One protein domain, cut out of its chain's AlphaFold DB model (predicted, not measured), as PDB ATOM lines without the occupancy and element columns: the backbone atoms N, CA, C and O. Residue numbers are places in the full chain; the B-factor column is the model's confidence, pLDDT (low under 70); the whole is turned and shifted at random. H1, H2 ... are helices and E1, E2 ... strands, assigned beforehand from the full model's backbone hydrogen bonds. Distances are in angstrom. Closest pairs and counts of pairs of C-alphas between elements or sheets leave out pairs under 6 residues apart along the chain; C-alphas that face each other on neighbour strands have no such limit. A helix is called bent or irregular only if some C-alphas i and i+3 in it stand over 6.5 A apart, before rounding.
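Overview. This is residues 449 to 548 of the 549 residues of an uncharacterized protein of Trypanosoma vivax (strain Y486) (UniProt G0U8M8). A strongly twisted sheet of four strands, E1 to E4, forms a wall with two helices, H2 and H3, over one face. The third helix, H1, folds back alongside H2 on the side away from the sheet, and the tail of residues 543 to 548, beginning in H3, sticks out. The printed part has 100 residues with three named helices and four named strands, in the order H1 H2 E1 E2 E3 E4 H3; the sheet runs E1 E2 E3 E4, antiparallel throughout, and the class is mixed, helices and strands. The whole is compact, with a radius of gyration of the C-alphas of 13.6 A and spans of 37 by 35 by 23 A.

Arrangement. The strands E1, residues 481 to 488, E2, residues 494 to 499, E3, residues 509 to 515, and E4, residues 518 to 523, form a meander, each strand the antiparallel neighbour of the one before. Between E1 and E2, N 483 and O 497 are within hydrogen-bond range at 2.9 A; between E2 and E3, N 496 and O 512 at 2.8 A; between E3 and E4, N 513 and O 520 at 2.9 A. E1 bends by 54 degrees at residue 485. H2, residues 468 to 477, and H3, residues 535 to 546, are on one face of the sheet, which gives two layers, helices over a sheet. H2 has a height over the sheet of 8.6 A and runs along the strands, at 6 degrees to E2 on the local plane; its closest C-alphas to E1 are those of Ser 472 and Phe 482, 6.0 A. H3, at a height of 10.3 A, lies over E3; its closest C-alphas to E4 are those of Val 538 and Met 521, 6.7 A. H2 and H3 are near each other, with 7 pairs of C-alphas within 10 A. H1, residues 449 to 461, is not on the sheet. H1 and H2 form a helical hairpin at a shallow tilt of 7 degrees, opposite ways; they only just touch, with 3 pairs of C-alphas within 8 A, made by residues 455 to 459 of H1 alone, the closest being Met 458 and Ile 470 at 6.7 A. In H1 and H2 every O i to N i+4 pair is within hydrogen-bond range; in H3 2 of 8 are, beside 5 of 9 O i to N i+3 pairs. H3 is irregular, but only just: C-alphas 538 and 541 are 6.6 A apart.

Along the chain. H1 begins at C-alpha 449, (56.792, -61.666, 1.795), and spans 18.3 A. E3 spans 19.9 A, E1 18.7 A, and H3 19.0 A, ending at C-alpha 546, (57.559, -37.750, -4.872).

Size, cuts and confidence. The two C-alphas farthest apart, Gln 461 and Glu 548, are 39.0 A apart. The printed part has no cut. The link from E4 to H3 is long, 11 residues, and in it residues 530 to 531 pair antiparallel with residues 520 to 521 of E4. The mean pLDDT of the printed part is 82.2; it is under 70 at residues 449 to 450, 501 to 507 and 543 to 548.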
ATOM      1  N   THR A 449      57.243 -60.282   1.607       62.34
ATOM      2  CA  THR A 449      56.792 -61.666   1.795       62.34
ATOM      3  C   THR A 449      55.725 -61.817   2.882       62.34
ATOM      4  O   THR A 449      54.748 -62.545   2.683       62.34
ATOM      5  N   ALA A 450      55.852 -61.130   4.020       65.62
ATOM      6  CA  ALA A 450      54.841 -61.153   5.077       65.62
ATOM      7  C   ALA A 450      53.570 -60.395   4.658       65.62
ATOM      8  O   ALA A 450      52.460 -60.892   4.868       65.62
ATOM      9  N   GLN A 451      53.730 -59.242   3.998       71.06
ATOM     10  CA  GLN A 451      52.619 -58.472   3.434       71.06
ATOM     11  C   GLN A 451      51.903 -59.250   2.322       71.06
ATOM     12  O   GLN A 451      50.680 -59.384   2.364       71.06
ATOM     13  N   GLN A 452      52.639 -59.868   1.391       74.56
ATOM     14  CA  GLN A 452      52.063 -60.735   0.355       74.56
ATOM     15  C   GLN A 452      51.270 -61.888   0.965       74.56
ATOM     16  O   GLN A 452      50.131 -62.114   0.566       74.56
ATOM     17  N   LYS A 453      51.809 -62.573   1.982       81.12
ATOM     18  CA  LYS A 453      51.102 -63.669   2.661       81.12
ATOM     19  C   LYS A 453      49.834 -63.183   3.373       81.12
ATOM     20  O   LYS A 453      48.809 -63.870   3.346       81.12
ATOM     21  N   ARG A 454      49.874 -61.994   3.989       83.25
ATOM     22  CA  ARG A 454      48.710 -61.339   4.616       83.25
ATOM     23  C   ARG A 454      47.638 -61.026   3.569       83.25
ATOM     24  O   ARG A 454      46.486 -61.420   3.751       83.25
ATOM     25  N   TYR A 455      48.008 -60.382   2.463       85.31
ATOM     26  CA  TYR A 455      47.087 -60.038   1.377       85.31
ATOM     27  C   TYR A 455      46.518 -61.273   0.684       85.31
ATOM     28  O   TYR A 455      45.314 -61.338   0.461       85.31
ATOM     29  N   GLU A 456      47.342 -62.284   0.416       85.00
ATOM     30  CA  GLU A 456      46.911 -63.554  -0.165       85.00
ATOM     31  C   GLU A 456      45.887 -64.255   0.736       85.00
ATOM     32  O   GLU A 456      44.872 -64.760   0.254       85.00
ATOM     33  N   THR A 457      46.097 -64.237   2.055       88.44
ATOM     34  CA  THR A 457      45.149 -64.814   3.019       88.44
ATOM     35  C   THR A 457      43.811 -64.070   3.002       88.44
ATOM     36  O   THR A 457      42.757 -64.705   2.928       88.44
ATOM     37  N   MET A 458      43.831 -62.733   3.002       88.44
ATOM     38  CA  MET A 458      42.608 -61.923   2.931       88.44
ATOM     39  C   MET A 458      41.895 -62.054   1.577       88.44
ATOM     40  O   MET A 458      40.664 -62.091   1.528       88.44
ATOM     41  N   LEU A 459      42.640 -62.177   0.476       88.50
ATOM     42  CA  LEU A 459      42.090 -62.440  -0.856       88.50
ATOM     43  C   LEU A 459      41.459 -63.832  -0.936       88.50
ATOM     44  O   LEU A 459      40.361 -63.970  -1.466       88.50
ATOM     45  N   ARG A 460      42.074 -64.861  -0.344       89.50
ATOM     46  CA  ARG A 460      41.464 -66.200  -0.250       89.50
ATOM     47  C   ARG A 460      40.154 -66.178   0.536       89.50
ATOM     48  O   ARG A 460      39.175 -66.757   0.080       89.50
ATOM     49  N   GLN A 461      40.104 -65.471   1.667       89.88
ATOM     50  CA  GLN A 461      38.884 -65.339   2.480       89.88
ATOM     51  C   GLN A 461      37.755 -64.584   1.765       89.88
ATOM     52  O   GLN A 461      36.579 -64.815   2.034       89.88
ATOM     53  N   SER A 462      38.104 -63.687   0.844       87.75
ATOM     54  CA  SER A 462      37.166 -62.852   0.088       87.75
ATOM     55  C   SER A 462      36.845 -63.396  -1.310       87.75
ATOM     56  O   SER A 462      36.233 -62.692  -2.114       87.75
ATOM     57  N   ASN A 463      37.234 -64.641  -1.618       89.00
ATOM     58  CA  ASN A 463      37.093 -65.254  -2.946       89.00
ATOM     59  C   ASN A 463      37.707 -64.399  -4.073       89.00
ATOM     60  O   ASN A 463      37.140 -64.272  -5.157       89.00
ATOM     61  N   GLY A 464      38.851 -63.773  -3.794       86.44
ATOM     62  CA  GLY A 464      39.599 -62.933  -4.728       86.44
ATOM     63  C   GLY A 464      39.022 -61.531  -4.937       86.44
ATOM     64  O   GLY A 464      39.471 -60.826  -5.838       86.44
ATOM     65  N   LYS A 465      38.033 -61.104  -4.139       90.31
ATOM     66  CA  LYS A 465      37.424 -59.769  -4.250       90.31
ATOM     67  C   LYS A 465      38.124 -58.764  -3.342       90.31
ATOM     68  O   LYS A 465      38.343 -59.031  -2.165       90.31
ATOM     69  N   VAL A 466      38.388 -57.560  -3.848       88.88
ATOM     70  CA  VAL A 466      38.923 -56.486  -3.001       88.88
ATOM     71  C   VAL A 466      37.834 -56.000  -2.048       88.88
ATOM     72  O   VAL A 466      36.753 -55.601  -2.469       88.88
ATOM     73  N   THR A 467      38.104 -56.045  -0.748       92.00
ATOM     74  CA  THR A 467      37.168 -55.623   0.302       92.00
ATOM     75  C   THR A 467      37.701 -54.393   1.031       92.00
ATOM     76  O   THR A 467      38.885 -54.073   0.936       92.00
ATOM     77  N   VAL A 468      36.837 -53.702   1.782       91.12
ATOM     78  CA  VAL A 468      37.246 -52.544   2.598       91.12
ATOM     79  C   VAL A 468      38.397 -52.881   3.563       91.12
ATOM     80  O   VAL A 468      39.344 -52.104   3.595       91.12
ATOM     81  N   PRO A 469      38.412 -54.030   4.275       90.31
ATOM     82  CA  PRO A 469      39.555 -54.412   5.108       90.31
ATOM     83  C   PRO A 469      40.866 -54.576   4.333       90.31
ATOM     84  O   PRO A 469      41.913 -54.164   4.822       90.31
ATOM     85  N   ILE A 470      40.818 -55.136   3.116       90.31
ATOM     86  CA  ILE A 470      42.006 -55.252   2.254       90.31
ATOM     87  C   ILE A 470      42.498 -53.856   1.869       90.31
ATOM     88  O   ILE A 470      43.688 -53.581   1.961       90.31
ATOM     89  N   LEU A 471      41.584 -52.962   1.481       89.69
ATOM     90  CA  LEU A 471      41.936 -51.598   1.098       89.69
ATOM     91  C   LEU A 471      42.484 -50.787   2.283       89.69
ATOM     92  O   LEU A 471      43.462 -50.071   2.102       89.69
ATOM     93  N   SER A 472      41.919 -50.942   3.485       89.44
ATOM     94  CA  SER A 472      42.436 -50.343   4.727       89.44
ATOM     95  C   SER A 472      43.849 -50.833   5.021       89.44
ATOM     96  O   SER A 472      44.746 -50.017   5.179       89.44
ATOM     97  N   ALA A 473      44.075 -52.151   4.987       86.06
ATOM     98  CA  ALA A 473      45.390 -52.734   5.241       86.06
ATOM     99  C   ALA A 473      46.445 -52.244   4.238       86.06
ATOM    100  O   ALA A 473      47.533 -51.860   4.642       86.06
ATOM    101  N   VAL A 474      46.114 -52.189   2.942       86.75
ATOM    102  CA  VAL A 474      47.024 -51.645   1.914       86.75
ATOM    103  C   VAL A 474      47.281 -50.148   2.127       86.75
ATOM    104  O   VAL A 474      48.383 -49.671   1.868       86.75
ATOM    105  N   THR A 475      46.282 -49.400   2.601       85.19
ATOM    106  CA  THR A 475      46.419 -47.965   2.896       85.19
ATOM    107  C   THR A 475      47.336 -47.736   4.103       85.19
ATOM    108  O   THR A 475      48.249 -46.917   4.022       85.19
ATOM    109  N   GLU A 476      47.150 -48.510   5.175       82.88
ATOM    110  CA  GLU A 476      47.998 -48.514   6.376       82.88
ATOM    111  C   GLU A 476      49.443 -48.908   6.054       82.88
ATOM    112  O   GLU A 476      50.376 -48.232   6.481       82.88
ATOM    113  N   ASP A 477      49.636 -49.963   5.254       79.25
ATOM    114  CA  ASP A 477      50.964 -50.442   4.854       79.25
ATOM    115  C   ASP A 477      51.722 -49.393   4.009       79.25
ATOM    116  O   ASP A 477      52.952 -49.364   4.018       79.25
ATOM    117  N   ARG A 478      51.000 -48.481   3.338       76.50
ATOM    118  CA  ARG A 478      51.554 -47.312   2.627       76.50
ATOM    119  C   ARG A 478      51.644 -46.042   3.480       76.50
ATOM    120  O   ARG A 478      51.897 -44.975   2.929       76.50
ATOM    121  N   GLN A 479      51.439 -46.140   4.795       76.69
ATOM    122  CA  GLN A 479      51.481 -45.018   5.745       76.69
ATOM    123  C   GLN A 479      50.476 -43.893   5.430       76.69
ATOM    124  O   GLN A 479      50.685 -42.727   5.767       76.69
ATOM    125  N   LEU A 480      49.360 -44.240   4.790       81.81
ATOM    126  CA  LEU A 480      48.264 -43.322   4.500       81.81
ATOM    127  C   LEU A 480      47.137 -43.516   5.521       81.81
ATOM    128  O   LEU A 480      46.951 -44.596   6.082       81.81
ATOM    129  N   LEU A 481      46.355 -42.466   5.750       83.69
ATOM    130  CA  LEU A 481      45.180 -42.521   6.618       83.69
ATOM    131  C   LEU A 481      43.964 -43.003   5.825       83.69
ATOM    132  O   LEU A 481      43.744 -42.547   4.705       83.69
ATOM    133  N   PHE A 482      43.179 -43.907   6.415       89.31
ATOM    134  CA  PHE A 482      41.956 -44.469   5.840       89.31
ATOM    135  C   PHE A 482      40.755 -44.156   6.745       89.31
ATOM    136  O   PHE A 482      40.575 -44.777   7.790       89.31
ATOM    137  N   GLU A 483      39.918 -43.192   6.355       89.94
ATOM    138  CA  GLU A 483      38.818 -42.691   7.195       89.94
ATOM    139  C   GLU A 483      37.448 -42.900   6.538       89.94
ATOM    140  O   GLU A 483      37.254 -42.563   5.369       89.94
ATOM    141  N   GLU A 484      36.450 -43.407   7.273       90.00
ATOM    142  CA  GLU A 484      35.062 -43.403   6.784       90.00
ATOM    143  C   GLU A 484      34.516 -41.968   6.797       90.00
ATOM    144  O   GLU A 484      34.535 -41.278   7.813       90.00
ATOM    145  N   THR A 485      33.987 -41.519   5.662       88.06
ATOM    146  CA  THR A 485      33.341 -40.208   5.556       88.06
ATOM    147  C   THR A 485      31.842 -40.309   5.814       88.06
ATOM    148  O   THR A 485      31.216 -41.349   5.611       88.06
ATOM    149  N   VAL A 486      31.222 -39.181   6.167       88.25
ATOM    150  CA  VAL A 486      29.755 -39.072   6.281       88.25
ATOM    151  C   VAL A 486      29.064 -39.203   4.908       88.25
ATOM    152  O   VAL A 486      27.857 -39.425   4.825       88.25
ATOM    153  N   ALA A 487      29.817 -39.095   3.809       85.44
ATOM    154  CA  ALA A 487      29.282 -39.191   2.461       85.44
ATOM    155  C   ALA A 487      28.933 -40.638   2.067       85.44
ATOM    156  O   ALA A 487      29.530 -41.621   2.518       85.44
ATOM    157  N   ARG A 488      27.962 -40.754   1.160       90.38
ATOM    158  CA  ARG A 488      27.560 -42.009   0.520       90.38
ATOM    159  C   ARG A 488      27.680 -41.878  -0.993       90.38
ATOM    160  O   ARG A 488      27.589 -40.775  -1.534       90.38
ATOM    161  N   SER A 489      27.918 -42.994  -1.679       88.94
ATOM    162  CA  SER A 489      27.885 -43.021  -3.143       88.94
ATOM    163  C   SER A 489      26.454 -42.787  -3.649       88.94
ATOM    164  O   SER A 489      25.492 -42.890  -2.885       88.94
ATOM    165  N   ALA A 490      26.288 -42.540  -4.951       85.44
ATOM    166  CA  ALA A 490      24.963 -42.424  -5.572       85.44
ATOM    167  C   ALA A 490      24.093 -43.690  -5.398       85.44
ATOM    168  O   ALA A 490      22.876 -43.624  -5.518       85.44
ATOM    169  N   GLN A 491      24.721 -44.829  -5.095       87.00
ATOM    170  CA  GLN A 491      24.074 -46.119  -4.847       87.00
ATOM    171  C   GLN A 491      23.976 -46.459  -3.346       87.00
ATOM    172  O   GLN A 491      23.579 -47.564  -2.992       87.00
ATOM    173  N   GLY A 492      24.344 -45.532  -2.454       89.06
ATOM    174  CA  GLY A 492      24.264 -45.714  -1.000       89.06
ATOM    175  C   GLY A 492      25.479 -46.384  -0.348       89.06
ATOM    176  O   GLY A 492      25.462 -46.619   0.860       89.06
ATOM    177  N   HIS A 493      26.552 -46.661  -1.097       91.38
ATOM    178  CA  HIS A 493      27.767 -47.286  -0.553       91.38
ATOM    179  C   HIS A 493      28.525 -46.341   0.383       91.38
ATOM    180  O   HIS A 493      28.496 -45.119   0.209       91.38
ATOM    181  N   ARG A 494      29.239 -46.906   1.362       93.44
ATOM    182  CA  ARG A 494      30.101 -46.137   2.272       93.44
ATOM    183  C   ARG A 494      31.309 -45.589   1.517       93.44
ATOM    184  O   ARG A 494      31.965 -46.340   0.797       93.44
ATOM    185  N   VAL A 495      31.585 -44.299   1.682       92.81
ATOM    186  CA  VAL A 495      32.727 -43.628   1.052       92.81
ATOM    187  C   VAL A 495      33.819 -43.424   2.090       92.81
ATOM    188  O   VAL A 495      33.572 -42.857   3.154       92.81
ATOM    189  N   PHE A 496      35.028 -43.841   1.746       93.75
ATOM    190  CA  PHE A 496      36.232 -43.695   2.549       93.75
ATOM    191  C   PHE A 496      37.144 -42.642   1.933       93.75
ATOM    192  O   PHE A 496      37.129 -42.432   0.720       93.75
ATOM    193  N   ARG A 497      37.924 -41.964   2.764       91.62
ATOM    194  CA  ARG A 497      38.907 -40.960   2.375       91.62
ATOM    195  C   ARG A 497      40.300 -41.498   2.672       91.62
ATOM    196  O   ARG A 497      40.558 -41.936   3.786       91.62
ATOM    197  N   ILE A 498      41.171 -41.415   1.673       91.25
ATOM    198  CA  ILE A 498      42.591 -41.747   1.750       91.25
ATOM    199  C   ILE A 498      43.397 -40.457   1.629       91.25
ATOM    200  O   ILE A 498      43.168 -39.689   0.688       91.25
ATOM    201  N   HIS A 499      44.305 -40.190   2.567       86.31
ATOM    202  CA  HIS A 499      45.173 -39.006   2.533       86.31
ATOM    203  C   HIS A 499      46.453 -39.171   3.361       86.31
ATOM    204  O   HIS A 499      46.545 -40.037   4.227       86.31
ATOM    205  N   GLU A 500      47.420 -38.288   3.121       79.56
ATOM    206  CA  GLU A 500      48.628 -38.140   3.937       79.56
ATOM    207  C   GLU A 500      48.340 -37.244   5.156       79.56
ATOM    208  O   GLU A 500      47.880 -36.110   4.991       79.56
ATOM    209  N   GLY A 501      48.610 -37.746   6.369       68.31
ATOM    210  CA  GLY A 501      48.756 -36.955   7.601       68.31
ATOM    211  C   GLY A 501      47.588 -36.047   8.035       68.31
ATOM    212  O   GLY A 501      46.493 -36.036   7.468       68.31
ATOM    213  N   ALA A 502      47.821 -35.281   9.107       49.12
ATOM    214  CA  ALA A 502      46.803 -34.479   9.783       49.12
ATOM    215  C   ALA A 502      46.383 -33.231   8.974       49.12
ATOM    216  O   ALA A 502      47.107 -32.247   8.888       49.12
ATOM    217  N   ALA A 503      45.168 -33.287   8.420       46.12
ATOM    218  CA  ALA A 503      44.231 -32.180   8.194       46.12
ATOM    219  C   ALA A 503      44.757 -30.826   7.651       46.12
ATOM    220  O   ALA A 503      44.182 -29.782   7.963       46.12
ATOM    221  N   ALA A 504      45.765 -30.792   6.777       43.50
ATOM    222  CA  ALA A 504      46.002 -29.597   5.968       43.50
ATOM    223  C   ALA A 504      44.940 -29.521   4.856       43.50
ATOM    224  O   ALA A 504      44.781 -30.451   4.068       43.50
ATOM    225  N   ALA A 505      44.220 -28.400   4.754       49.69
ATOM    226  CA  ALA A 505      43.162 -28.148   3.761       49.69
ATOM    227  C   ALA A 505      43.631 -28.189   2.281       49.69
ATOM    228  O   ALA A 505      42.839 -27.969   1.363       49.69
ATOM    229  N   THR A 506      44.914 -28.476   2.062       53.16
ATOM    230  CA  THR A 506      45.632 -28.546   0.787       53.16
ATOM    231  C   THR A 506      46.234 -29.928   0.497       53.16
ATOM    232  O   THR A 506      46.835 -30.091  -0.566       53.16
ATOM    233  N   SER A 507      46.077 -30.929   1.380       64.44
ATOM    234  CA  SER A 507      46.572 -32.284   1.111       64.44
ATOM    235  C   SER A 507      45.686 -33.008   0.093       64.44
ATOM    236  O   SER A 507      44.449 -32.952   0.122       64.44
ATOM    237  N   LEU A 508      46.341 -33.654  -0.871       77.12
ATOM    238  CA  LEU A 508      45.681 -34.433  -1.904       77.12
ATOM    239  C   LEU A 508      44.962 -35.607  -1.228       77.12
ATOM    240  O   LEU A 508      45.543 -36.321  -0.417       77.12
ATOM    241  N   CYS A 509      43.673 -35.767  -1.512       86.12
ATOM    242  CA  CYS A 509      42.867 -36.828  -0.924       86.12
ATOM    243  C   CYS A 509      42.118 -37.585  -2.009       86.12
ATOM    244  O   CYS A 509      41.622 -36.996  -2.972       86.12
ATOM    245  N   VAL A 510      42.028 -38.896  -1.839       91.56
ATOM    246  CA  VAL A 510      41.306 -39.788  -2.740       91.56
ATOM    247  C   VAL A 510      40.101 -40.323  -1.986       91.56
ATOM    248  O   VAL A 510      40.234 -40.876  -0.900       91.56
ATOM    249  N   PHE A 511      38.907 -40.140  -2.542       92.50
ATOM    250  CA  PHE A 511      37.696 -40.730  -1.985       92.50
ATOM    251  C   PHE A 511      37.381 -42.012  -2.738       92.50
ATOM    252  O   PHE A 511      37.344 -42.002  -3.968       92.50
ATOM    253  N   VAL A 512      37.109 -43.091  -2.011       94.75
ATOM    254  CA  VAL A 512      36.878 -44.420  -2.573       94.75
ATOM    255  C   VAL A 512      35.634 -45.080  -1.992       94.75
ATOM    256  O   VAL A 512      35.311 -44.897  -0.822       94.75
ATOM    257  N   TYR A 513      34.941 -45.879  -2.793       95.44
ATOM    258  CA  TYR A 513      33.988 -46.871  -2.297       95.44
ATOM    259  C   TYR A 513      34.183 -48.192  -3.037       95.44
ATOM    260  O   TYR A 513      34.708 -48.229  -4.152       95.44
ATOM    261  N   VAL A 514      33.763 -49.284  -2.404       93.56
ATOM    262  CA  VAL A 514      33.889 -50.638  -2.944       93.56
ATOM    263  C   VAL A 514      32.500 -51.189  -3.221       93.56
ATOM    264  O   VAL A 514      31.653 -51.187  -2.332       93.56
ATOM    265  N   ASP A 515      32.283 -51.687  -4.435       93.00
ATOM    266  CA  ASP A 515      31.059 -52.383  -4.827       93.00
ATOM    267  C   ASP A 515      31.413 -53.722  -5.479       93.00
ATOM    268  O   ASP A 515      32.102 -53.775  -6.500       93.00
ATOM    269  N   ASN A 516      30.986 -54.821  -4.853       89.25
ATOM    270  CA  ASN A 516      31.205 -56.191  -5.330       89.25
ATOM    271  C   ASN A 516      32.660 -56.542  -5.712       89.25
ATOM    272  O   ASN A 516      32.896 -57.386  -6.577       89.25
ATOM    273  N   GLY A 517      33.647 -55.940  -5.044       87.50
ATOM    274  CA  GLY A 517      35.070 -56.154  -5.333       87.50
ATOM    275  C   GLY A 517      35.679 -55.159  -6.321       87.50
ATOM    276  O   GLY A 517      36.884 -55.193  -6.545       87.50
ATOM    277  N   THR A 518      34.869 -54.267  -6.893       91.75
ATOM    278  CA  THR A 518      35.315 -53.184  -7.773       91.75
ATOM    279  C   THR A 518      35.502 -51.907  -6.965       91.75
ATOM    280  O   THR A 518      34.610 -51.513  -6.212       91.75
ATOM    281  N   ILE A 519      36.647 -51.246  -7.134       93.62
ATOM    282  CA  ILE A 519      36.926 -49.964  -6.487       93.62
ATOM    283  C   ILE A 519      36.494 -48.830  -7.408       93.62
ATOM    284  O   ILE A 519      36.852 -48.787  -8.587       93.62
ATOM    285  N   TYR A 520      35.760 -47.884  -6.842       94.75
ATOM    286  CA  TYR A 520      35.443 -46.615  -7.471       94.75
ATOM    287  C   TYR A 520      36.140 -45.503  -6.703       94.75
ATOM    288  O   TYR A 520      36.029 -45.442  -5.481       94.75
ATOM    289  N   MET A 521      36.847 -44.624  -7.408       94.12
ATOM    290  CA  MET A 521      37.653 -43.556  -6.826       94.12
ATOM    291  C   MET A 521      37.320 -42.193  -7.435       94.12
ATOM    292  O   MET A 521      36.863 -42.102  -8.574       94.12
ATOM    293  N   LYS A 522      37.574 -41.128  -6.683       92.69
ATOM    294  CA  LYS A 522      37.621 -39.744  -7.170       92.69
ATOM    295  C   LYS A 522      38.718 -38.984  -6.437       92.69
ATOM    296  O   LYS A 522      38.984 -39.266  -5.265       92.69
ATOM    297  N   ILE A 523      39.322 -38.006  -7.094       89.75
ATOM    298  CA  ILE A 523      40.456 -37.257  -6.551       89.75
ATOM    299  C   ILE A 523      39.983 -35.861  -6.125       89.75
ATOM    300  O   ILE A 523      39.398 -35.108  -6.903       89.75
ATOM    301  N   GLY A 524      40.210 -35.499  -4.863       85.31
ATOM    302  CA  GLY A 524      39.892 -34.185  -4.308       85.31
ATOM    303  C   GLY A 524      38.432 -33.763  -4.517       85.31
ATOM    304  O   GLY A 524      37.507 -34.354  -3.959       85.31
ATOM    305  N   ARG A 525      38.226 -32.698  -5.305       81.06
ATOM    306  CA  ARG A 525      36.908 -32.084  -5.567       81.06
ATOM    307  C   ARG A 525      36.235 -32.575  -6.854       81.06
ATOM    308  O   ARG A 525      35.275 -31.953  -7.310       81.06
ATOM    309  N   GLU A 526      36.716 -33.664  -7.449       86.00
ATOM    310  CA  GLU A 526      36.055 -34.277  -8.601       86.00
ATOM    311  C   GLU A 526      34.588 -34.623  -8.292       86.00
ATOM    312  O   GLU A 526      34.227 -35.053  -7.190       86.00
ATOM    313  N   ARG A 527      33.713 -34.399  -9.281       79.81
ATOM    314  CA  ARG A 527      32.258 -34.556  -9.116       79.81
ATOM    315  C   ARG A 527      31.789 -36.001  -9.252       79.81
ATOM    316  O   ARG A 527      30.757 -36.354  -8.692       79.81
ATOM    317  N   THR A 528      32.531 -36.832  -9.978       87.50
ATOM    318  CA  THR A 528      32.117 -38.189 -10.352       87.50
ATOM    319  C   THR A 528      33.141 -39.212  -9.898       87.50
ATOM    320  O   THR A 528      34.337 -39.009 -10.082       87.50
ATOM    321  N   PHE A 529      32.669 -40.329  -9.349       92.06
ATOM    322  CA  PHE A 529      33.517 -41.488  -9.096       92.06
ATOM    323  C   PHE A 529      33.753 -42.251 -10.398       92.06
ATOM    324  O   PHE A 529      32.804 -42.553 -11.122       92.06
ATOM    325  N   ARG A 530      35.012 -42.580 -10.676       92.75
ATOM    326  CA  ARG A 530      35.415 -43.443 -11.786       92.75
ATOM    327  C   ARG A 530      35.817 -44.815 -11.264       92.75
ATOM    328  O   ARG A 530      36.281 -44.939 -10.135       92.75
ATOM    329  N   ARG A 531      35.649 -45.849 -12.084       93.31
ATOM    330  CA  ARG A 531      36.144 -47.192 -11.770       93.31
ATOM    331  C   ARG A 531      37.672 -47.197 -11.851       93.31
ATOM    332  O   ARG A 531      38.211 -46.779 -12.869       93.31
ATOM    333  N   ALA A 532      38.333 -47.680 -10.804       90.62
ATOM    334  CA  ALA A 532      39.764 -47.954 -10.837       90.62
ATOM    335  C   ALA A 532      40.012 -49.276 -11.582       90.62
ATOM    336  O   ALA A 532      39.305 -50.266 -11.358       90.62
ATOM    337  N   ASN A 533      41.000 -49.294 -12.474       85.94
ATOM    338  CA  ASN A 533      41.384 -50.490 -13.228       85.94
ATOM    339  C   ASN A 533      42.213 -51.459 -12.380       85.94
ATOM    340  O   ASN A 533      42.176 -52.667 -12.606       85.94
ATOM    341  N   ALA A 534      42.933 -50.925 -11.394       85.81
ATOM    342  CA  ALA A 534      43.756 -51.669 -10.456       85.81
ATOM    343  C   ALA A 534      43.755 -50.977  -9.086       85.81
ATOM    344  O   ALA A 534      43.452 -49.785  -8.984       85.81
ATOM    345  N   VAL A 535      44.106 -51.713  -8.028       85.44
ATOM    346  CA  VAL A 535      44.218 -51.154  -6.668       85.44
ATOM    347  C   VAL A 535      45.312 -50.082  -6.634       85.44
ATOM    348  O   VAL A 535      45.159 -49.046  -5.999       85.44
ATOM    349  N   GLU A 536      46.379 -50.290  -7.398       85.69
ATOM    350  CA  GLU A 536      47.522 -49.397  -7.546       85.69
ATOM    351  C   GLU A 536      47.128 -48.033  -8.125       85.69
ATOM    352  O   GLU A 536      47.750 -47.030  -7.780       85.69
ATOM    353  N   GLU A 537      46.072 -47.956  -8.944       86.50
ATOM    354  CA  GLU A 537      45.593 -46.689  -9.515       86.50
ATOM    355  C   GLU A 537      45.099 -45.726  -8.424       86.50
ATOM    356  O   GLU A 537      45.285 -44.514  -8.528       86.50
ATOM    357  N   VAL A 538      44.533 -46.269  -7.338       86.25
ATOM    358  CA  VAL A 538      44.080 -45.491  -6.174       86.25
ATOM    359  C   VAL A 538      45.251 -44.774  -5.508       86.25
ATOM    360  O   VAL A 538      45.117 -43.629  -5.078       86.25
ATOM    361  N   PHE A 539      46.405 -45.440  -5.451       85.31
ATOM    362  CA  PHE A 539      47.592 -44.958  -4.751       85.31
ATOM    363  C   PHE A 539      48.587 -44.227  -5.662       85.31
ATOM    364  O   PHE A 539      49.395 -43.440  -5.173       85.31
ATOM    365  N   GLY A 540      48.521 -44.432  -6.981       79.75
ATOM    366  CA  GLY A 540      49.398 -43.775  -7.957       79.75
ATOM    367  C   GLY A 540      49.304 -42.246  -7.937       79.75
ATOM    368  O   GLY A 540      50.254 -41.559  -8.303       79.75
ATOM    369  N   VAL A 541      48.193 -41.703  -7.428       79.06
ATOM    370  CA  VAL A 541      48.000 -40.256  -7.258       79.06
ATOM    371  C   VAL A 541      48.967 -39.652  -6.228       79.06
ATOM    372  O   VAL A 541      49.330 -38.485  -6.354       79.06
ATOM    373  N   PHE A 542      49.418 -40.436  -5.243       75.81
ATOM    374  CA  PHE A 542      50.390 -40.002  -4.231       75.81
ATOM    375  C   PHE A 542      51.843 -40.159  -4.720       75.81
ATOM    376  O   PHE A 542      52.698 -39.337  -4.405       75.81
ATOM    377  N   ALA A 543      52.121 -41.161  -5.566       62.47
ATOM    378  CA  ALA A 543      53.469 -41.449  -6.069       62.47
ATOM    379  C   ALA A 543      54.003 -40.398  -7.064       62.47
ATOM    380  O   ALA A 543      55.181 -40.057  -7.020       62.47
ATOM    381  N   ASN A 544      53.142 -39.828  -7.918       56.69
ATOM    382  CA  ASN A 544      53.554 -38.861  -8.949       56.69
ATOM    383  C   ASN A 544      54.098 -37.528  -8.400       56.69
ATOM    384  O   ASN A 544      54.656 -36.745  -9.162       56.69
ATOM    385  N   ARG A 545      53.949 -37.247  -7.098       49.81
ATOM    386  CA  ARG A 545      54.508 -36.040  -6.464       49.81
ATOM    387  C   ARG A 545      55.884 -36.244  -5.840       49.81
ATOM    388  O   ARG A 545      56.633 -35.281  -5.754       49.81
ATOM    389  N   GLN A 546      56.232 -37.466  -5.435       47.28
ATOM    390  CA  GLN A 546      57.559 -37.750  -4.872       47.28
ATOM    391  C   GLN A 546      58.675 -37.661  -5.928       47.28
ATOM    392  O   GLN A 546      59.835 -37.516  -5.569       47.28
ATOM    393  N   SER A 547      58.337 -37.708  -7.223       40.03
ATOM    394  CA  SER A 547      59.281 -37.549  -8.340       40.03
ATOM    395  C   SER A 547      59.471 -36.106  -8.830       40.03
ATOM    396  O   SER A 547      60.314 -35.879  -9.694       40.03
ATOM    397  N   GLU A 548      58.685 -35.144  -8.334       38.31
ATOM    398  CA  GLU A 548      58.784 -33.714  -8.694       38.31
ATOM    399  C   GLU A 548      59.334 -32.840  -7.545       38.31
ATOM    400  O   GLU A 548      59.341 -31.613  -7.664       38.31
TER     401      GLU A 548